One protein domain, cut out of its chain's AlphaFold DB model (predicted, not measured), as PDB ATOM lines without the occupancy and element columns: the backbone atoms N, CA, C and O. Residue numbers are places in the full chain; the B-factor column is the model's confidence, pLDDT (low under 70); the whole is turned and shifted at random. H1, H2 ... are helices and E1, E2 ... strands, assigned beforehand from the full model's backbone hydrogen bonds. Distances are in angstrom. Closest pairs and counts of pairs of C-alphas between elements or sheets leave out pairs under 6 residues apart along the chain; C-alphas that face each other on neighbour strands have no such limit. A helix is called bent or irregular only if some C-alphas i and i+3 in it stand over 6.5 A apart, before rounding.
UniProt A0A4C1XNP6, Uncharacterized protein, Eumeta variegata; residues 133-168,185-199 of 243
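Overview. This is residues 133 to 168 and 185 to 199 of the 243 residues of an uncharacterized protein of Eumeta variegata (UniProt A0A4C1XNP6). A long, bent ribbon of two antiparallel strands, E1 and E2, has a single helix, H1, packed on it near one end, where E1 begins and E2 ends. The other end of the ribbon, where E1 ends and E2 begins, reaches away from the helix to the cut in the chain. The printed part has 51 residues, with one named helix and two named strands in the order H1, E1, E2; the sheet has the order E1 - E2, and the class is mixed, helices and strands. The whole is loose, with a radius of gyration of the C-alphas of 13.2 A, and its outline is a rod spanning 46 by 22 by 21 A.

Along the chain. The printed part begins with H1, residues 133 to 147, which runs 21.1 A from C-alpha 133 at (91.709, -50.163, 355.940) to C-alpha 147 at (100.502, -33.875, 345.723). After eight residues comes E1, residues 156 to 166, 27.5 A long, beginning with C-alpha 156 at (85.995, -36.064, 341.241). E1 bends by 67 degrees at residue 159. E2, residues 185 to 195, is 27.3 A long and ends with C-alpha 195 at (86.189, -41.158, 341.676).

Arrangement. E1 and E2 are antiparallel neighbours, with 172 degrees between their N-to-C directions. Among the C-alphas that face each other are 156 and 195, 5.1 A apart, 159 and 192, 4.2 A apart, and 165 and 185, 5.3 A apart. N 158 and O 193, at 2.8 A, and N 187 and O 163, also at 2.8 A, are within hydrogen-bond range. H1 and E2 have 9 pairs of C-alphas within 8 A; their closest C-alphas, those of Arg 139 and Ser 192, are 5.1 A apart. H1 and E1 have 5 such pairs; their closest C-alphas, those of Ala 142 and His 159, are 6.4 A apart. In H1 every O i to N i+4 pair is within hydrogen-bond range.

Size, cuts and confidence. The two C-alphas farthest apart, those of Glu 151 and Arg 168, are 45.7 A from each other. The link from H1 to E1 is short. The link from E1 to E2 runs across the cut: residues 169 to 184 are not printed, and C-alphas 168 and 185 are 10.6 A apart. The mean pLDDT of the printed part is 76.2; it is under 70 at residues 150 to 153, 167 to 168 and 185 to 187.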
ATOM      1  N   GLU A 133      90.524 -50.197 356.819       77.94
ATOM      2  CA  GLU A 133      91.709 -50.163 355.940       77.94
ATOM      3  C   GLU A 133      91.406 -49.687 354.508       77.94
ATOM      4  O   GLU A 133      92.254 -49.077 353.848       77.94
ATOM      5  N   ASP A 134      90.193 -49.922 354.010       76.50
ATOM      6  CA  ASP A 134      89.745 -49.432 352.704       76.50
ATOM      7  C   ASP A 134      89.608 -47.901 352.685       76.50
ATOM      8  O   ASP A 134      90.096 -47.260 351.752       76.50
ATOM      9  N   VAL A 135      89.054 -47.311 353.747       79.06
ATOM     10  CA  VAL A 135      88.960 -45.857 353.938       79.06
ATOM     11  C   VAL A 135      90.352 -45.231 354.031       79.06
ATOM     12  O   VAL A 135      90.616 -44.187 353.430       79.06
ATOM     13  N   ARG A 136      91.283 -45.880 354.741       79.88
ATOM     14  CA  ARG A 136      92.671 -45.400 354.881       79.88
ATOM     15  C   ARG A 136      93.412 -45.423 353.550       79.88
ATOM     16  O   ARG A 136      94.114 -44.464 353.220       79.88
ATOM     17  N   ARG A 137      93.236 -46.488 352.764       81.56
ATOM     18  CA  ARG A 137      93.803 -46.599 351.415       81.56
ATOM     19  C   ARG A 137      93.272 -45.505 350.497       81.56
ATOM     20  O   ARG A 137      94.061 -44.881 349.792       81.56
ATOM     21  N   GLU A 138      91.970 -45.241 350.540       79.25
ATOM     22  CA  GLU A 138      91.350 -44.206 349.713       79.25
ATOM     23  C   GLU A 138      91.802 -42.797 350.118       79.25
ATOM     24  O   GLU A 138      92.113 -41.966 349.267       79.25
ATOM     25  N   ARG A 139      91.972 -42.540 351.422       80.75
ATOM     26  CA  ARG A 139      92.541 -41.279 351.920       80.75
ATOM     27  C   ARG A 139      93.963 -41.052 351.402       80.75
ATOM     28  O   ARG A 139      94.258 -39.951 350.943       80.75
ATOM     29  N   ARG A 140      94.813 -42.088 351.430       81.81
ATOM     30  CA  ARG A 140      96.183 -42.033 350.882       81.81
ATOM     31  C   ARG A 140      96.191 -41.832 349.369       81.81
ATOM     32  O   ARG A 140      97.027 -41.100 348.848       81.81
ATOM     33  N   ARG A 141      95.249 -42.457 348.659       81.25
ATOM     34  CA  ARG A 141      95.066 -42.275 347.214       81.25
ATOM     35  C   ARG A 141      94.687 -40.830 346.884       81.25
ATOM     36  O   ARG A 141      95.315 -40.219 346.025       81.25
ATOM     37  N   ALA A 142      93.725 -40.267 347.613       80.94
ATOM     38  CA  ALA A 142      93.306 -38.877 347.464       80.94
ATOM     39  C   ALA A 142      94.443 -37.891 347.767       80.94
ATOM     40  O   ALA A 142      94.641 -36.938 347.018       80.94
ATOM     41  N   SER A 143      95.216 -38.116 348.838       79.94
ATOM     42  CA  SER A 143      96.348 -37.245 349.183       79.94
ATOM     43  C   SER A 143      97.484 -37.332 348.162       79.94
ATOM     44  O   SER A 143      98.074 -36.309 347.824       79.94
ATOM     45  N   ALA A 144      97.771 -38.525 347.633       80.62
ATOM     46  CA  ALA A 144      98.808 -38.718 346.622       80.62
ATOM     47  C   ALA A 144      98.480 -37.988 345.310       80.62
ATOM     48  O   ALA A 144      99.364 -37.359 344.735       80.62
ATOM     49  N   LEU A 145      97.214 -38.012 344.875       79.81
ATOM     50  CA  LEU A 145      96.765 -37.316 343.662       79.81
ATOM     51  C   LEU A 145      96.733 -35.789 343.809       79.81
ATOM     52  O   LEU A 145      96.904 -35.081 342.823       79.81
ATOM     53  N   LEU A 146      96.545 -35.273 345.027       76.81
ATOM     54  CA  LEU A 146      96.678 -33.838 345.293       76.81
ATOM     55  C   LEU A 146      98.136 -33.366 345.263       76.81
ATOM     56  O   LEU A 146      98.401 -32.247 344.836       76.81
ATOM     57  N   GLN A 147      99.071 -34.199 345.729       77.00
ATOM     58  CA  GLN A 147     100.502 -33.875 345.723       77.00
ATOM     59  C   GLN A 147     101.129 -34.057 344.336       77.00
ATOM     60  O   GLN A 147     101.984 -33.267 343.949       77.00
ATOM     61  N   ASN A 148     100.693 -35.076 343.590       75.69
ATOM     62  CA  ASN A 148     101.166 -35.388 342.246       75.69
ATOM     63  C   ASN A 148      99.963 -35.600 341.309       75.69
ATOM     64  O   ASN A 148      99.442 -36.718 341.236       75.69
ATOM     65  N   PRO A 149      99.500 -34.557 340.598       72.25
ATOM     66  CA  PRO A 149      98.402 -34.703 339.649       72.25
ATOM     67  C   PRO A 149      98.806 -35.643 338.503       72.25
ATOM     68  O   PRO A 149      99.821 -35.432 337.840       72.25
ATOM     69  N   SER A 150      98.022 -36.702 338.286       68.94
ATOM     70  CA  SER A 150      98.223 -37.680 337.210       68.94
ATOM     71  C   SER A 150      97.831 -37.125 335.837       68.94
ATOM     72  O   SER A 150      96.955 -36.267 335.737       68.94
ATOM     73  N   GLU A 151      98.423 -37.664 334.763       63.44
ATOM     74  CA  GLU A 151      98.135 -37.260 333.370       63.44
ATOM     75  C   GLU A 151      96.662 -37.446 332.968       63.44
ATOM     76  O   GLU A 151      96.140 -36.699 332.141       63.44
ATOM     77  N   THR A 152      95.963 -38.403 333.584       68.12
ATOM     78  CA  THR A 152      94.505 -38.538 333.491       68.12
ATOM     79  C   THR A 152      93.865 -37.972 334.760       68.12
ATOM     80  O   THR A 152      93.989 -38.604 335.817       68.12
ATOM     81  N   PRO A 153      93.204 -36.803 334.706       69.81
ATOM     82  CA  PRO A 153      92.537 -36.254 335.877       69.81
ATOM     83  C   PRO A 153      91.301 -37.105 336.221       69.81
ATOM     84  O   PRO A 153      90.509 -37.415 335.324       69.81
ATOM     85  N   PRO A 154      91.112 -37.494 337.494       75.62
ATOM     86  CA  PRO A 154      89.895 -38.174 337.928       75.62
ATOM     87  C   PRO A 154      88.683 -37.243 337.797       75.62
ATOM     88  O   PRO A 154      88.808 -36.017 337.804       75.62
ATOM     89  N   ALA A 155      87.491 -37.829 337.703       75.94
ATOM     90  CA  ALA A 155      86.253 -37.078 337.527       75.94
ATOM     91  C   ALA A 155      85.870 -36.274 338.782       75.94
ATOM     92  O   ALA A 155      85.243 -35.220 338.673       75.94
ATOM     93  N   LEU A 156      86.239 -36.757 339.976       79.25
ATOM     94  CA  LEU A 156      85.995 -36.064 341.241       79.25
ATOM     95  C   LEU A 156      87.069 -36.420 342.275       79.25
ATOM     96  O   LEU A 156      87.315 -37.594 342.543       79.25
ATOM     97  N   ILE A 157      87.647 -35.401 342.915       81.06
ATOM     98  CA  ILE A 157      88.504 -35.558 344.096       81.06
ATOM     99  C   ILE A 157      87.850 -34.811 345.254       81.06
ATOM    100  O   ILE A 157      87.616 -33.606 345.184       81.06
ATOM    101  N   VAL A 158      87.577 -35.525 346.338       82.06
ATOM    102  CA  VAL A 158      87.148 -34.966 347.618       82.06
ATOM    103  C   VAL A 158      88.249 -35.258 348.623       82.06
ATOM    104  O   VAL A 158      88.643 -36.406 348.799       82.06
ATOM    105  N   HIS A 159      88.749 -34.236 349.305       82.00
ATOM    106  CA  HIS A 159      89.775 -34.412 350.325       82.00
ATOM    107  C   HIS A 159      89.411 -33.641 351.588       82.00
ATOM    108  O   HIS A 159      89.050 -32.467 351.526       82.00
ATOM    109  N   ASN A 160      89.506 -34.325 352.729       78.94
ATOM    110  CA  ASN A 160      89.305 -33.776 354.068       78.94
ATOM    111  C   ASN A 160      87.986 -32.987 354.239       78.94
ATOM    112  O   ASN A 160      87.927 -31.971 354.934       78.94
ATOM    113  N   LEU A 161      86.901 -33.451 353.611       79.00
ATOM    114  CA  LEU A 161      85.605 -32.783 353.680       79.00
ATOM    115  C   LEU A 161      85.021 -32.918 355.091       79.00
ATOM    116  O   LEU A 161      84.763 -34.021 355.582       79.00
ATOM    117  N   ARG A 162      84.775 -31.775 355.734       81.19
ATOM    118  CA  ARG A 162      84.189 -31.677 357.073       81.19
ATOM    119  C   ARG A 162      82.868 -30.928 357.000       81.19
ATOM    120  O   ARG A 162      82.800 -29.827 356.462       81.19
ATOM    121  N   LYS A 163      81.812 -31.518 357.558       80.25
ATOM    122  CA  LYS A 163      80.490 -30.891 357.637       80.25
ATOM    123  C   LYS A 163      80.062 -30.772 359.088       80.25
ATOM    124  O   LYS A 163      79.739 -31.769 359.732       80.25
ATOM    125  N   GLU A 164      80.031 -29.542 359.577       80.06
ATOM    126  CA  GLU A 164      79.497 -29.200 360.892       80.06
ATOM    127  C   GLU A 164      78.089 -28.628 360.762       80.06
ATOM    128  O   GLU A 164      77.797 -27.858 359.844       80.06
ATOM    129  N   TYR A 165      77.222 -28.968 361.709       76.88
ATOM    130  CA  TYR A 165      75.936 -28.314 361.880       76.88
ATOM    131  C   TYR A 165      75.959 -27.517 363.178       76.88
ATOM    132  O   TYR A 165      76.306 -28.048 364.236       76.88
ATOM    133  N   LYS A 166      75.561 -26.246 363.095       75.25
ATOM    134  CA  LYS A 166      75.246 -25.452 364.281       75.25
ATOM    135  C   LYS A 166      73.945 -25.995 364.862       75.25
ATOM    136  O   LYS A 166      72.906 -25.922 364.202       75.25
ATOM    137  N   VAL A 167      74.001 -26.563 366.063       65.19
ATOM    138  CA  VAL A 167      72.794 -26.965 366.786       65.19
ATOM    139  C   VAL A 167      72.167 -25.690 367.338       65.19
ATOM    140  O   VAL A 167      72.656 -25.090 368.287       65.19
ATOM    141  N   ARG A 168      71.115 -25.216 366.676       55.25
ATOM    142  CA  ARG A 168      70.338 -24.067 367.138       55.25
ATOM    143  C   ARG A 168      69.263 -24.619 368.075       55.25
ATOM    144  O   ARG A 168      68.313 -25.214 367.580       55.25
ATOM    145  N   LYS A 185      77.887 -29.897 366.038       66.50
ATOM    146  CA  LYS A 185      77.891 -31.342 365.801       66.50
ATOM    147  C   LYS A 185      78.465 -31.614 364.416       66.50
ATOM    148  O   LYS A 185      77.876 -31.221 363.407       66.50
ATOM    149  N   ALA A 186      79.612 -32.289 364.358       69.25
ATOM    150  CA  ALA A 186      80.170 -32.777 363.102       69.25
ATOM    151  C   ALA A 186      79.289 -33.925 362.578       69.25
ATOM    152  O   ALA A 186      79.188 -34.978 363.199       69.25
ATOM    153  N   GLY A 187      78.605 -33.705 361.453       64.62
ATOM    154  CA  GLY A 187      77.847 -34.752 360.760       64.62
ATOM    155  C   GLY A 187      78.678 -35.507 359.723       64.62
ATOM    156  O   GLY A 187      78.266 -36.567 359.267       64.62
ATOM    157  N   LEU A 188      79.834 -34.956 359.351       70.75
ATOM    158  CA  LEU A 188      80.845 -35.610 358.533       70.75
ATOM    159  C   LEU A 188      82.215 -35.136 359.023       70.75
ATOM    160  O   LEU A 188      82.489 -33.932 359.000       70.75
ATOM    161  N   ALA A 189      83.052 -36.061 359.474       70.81
ATOM    162  CA  ALA A 189      84.427 -35.776 359.847       70.81
ATOM    163  C   ALA A 189      85.353 -36.350 358.768       70.81
ATOM    164  O   ALA A 189      85.408 -37.560 358.586       70.81
ATOM    165  N   ARG A 190      86.058 -35.466 358.050       71.88
ATOM    166  CA  ARG A 190      87.242 -35.795 357.237       71.88
ATOM    167  C   ARG A 190      87.015 -36.881 356.169       71.88
ATOM    168  O   ARG A 190      87.742 -37.874 356.108       71.88
ATOM    169  N   LEU A 191      86.021 -36.676 355.299       78.38
ATOM    170  CA  LEU A 191      85.793 -37.545 354.139       78.38
ATOM    171  C   LEU A 191      86.817 -37.248 353.032       78.38
ATOM    172  O   LEU A 191      86.892 -36.116 352.549       78.38
ATOM    173  N   SER A 192      87.554 -38.276 352.610       80.06
ATOM    174  CA  SER A 192      88.446 -38.242 351.447       80.06
ATOM    175  C   SER A 192      88.072 -39.378 350.490       80.06
ATOM    176  O   SER A 192      87.983 -40.522 350.924       80.06
ATOM    177  N   LEU A 193      87.812 -39.053 349.224       83.62
ATOM    178  CA  LEU A 193      87.355 -39.968 348.176       83.62
ATOM    179  C   LEU A 193      87.860 -39.497 346.810       83.62
ATOM    180  O   LEU A 193      87.800 -38.305 346.511       83.62
ATOM    181  N   VAL A 194      88.267 -40.433 345.960       82.50
ATOM    182  CA  VAL A 194      88.557 -40.216 344.543       82.50
ATOM    183  C   VAL A 194      87.576 -41.039 343.713       82.50
ATOM    184  O   VAL A 194      87.283 -42.184 344.050       82.50
ATOM    185  N   VAL A 195      87.048 -40.456 342.638       80.50
ATOM    186  CA  VAL A 195      86.189 -41.158 341.676       80.50
ATOM    187  C   VAL A 195      86.776 -40.998 340.282       80.50
ATOM    188  O   VAL A 195      86.885 -39.874 339.777       80.50
ATOM    189  N   ASP A 196      87.124 -42.117 339.651       82.62
ATOM    190  CA  ASP A 196      87.620 -42.118 338.277       82.62
ATOM    191  C   ASP A 196      86.476 -42.098 337.253       82.62
ATOM    192  O   ASP A 196      85.326 -42.459 337.525       82.62
ATOM    193  N   GLY A 197      86.791 -41.666 336.028       77.31
ATOM    194  CA  GLY A 197      85.839 -41.659 334.920       77.31
ATOM    195  C   GLY A 197      85.382 -43.076 334.560       77.31
ATOM    196  O   GLY A 197      86.164 -43.863 334.035       77.31
ATOM    197  N   GLY A 198      84.107 -43.384 334.812       74.62
ATOM    198  CA  GLY A 198      83.497 -44.693 334.538       74.62
ATOM    199  C   GLY A 198      83.225 -45.546 335.781       74.62
ATOM    200  O   GLY A 198      82.591 -46.595 335.665       74.62
ATOM    201  N   GLU A 199      83.640 -45.099 336.968       75.19
ATOM    202  CA  GLU A 199      83.329 -45.774 338.229       75.19
ATOM    203  C   GLU A 199      81.944 -45.366 338.759       75.19
ATOM    204  O   GLU A 199      81.563 -44.194 338.752       75.19
TER     205      GLU A 199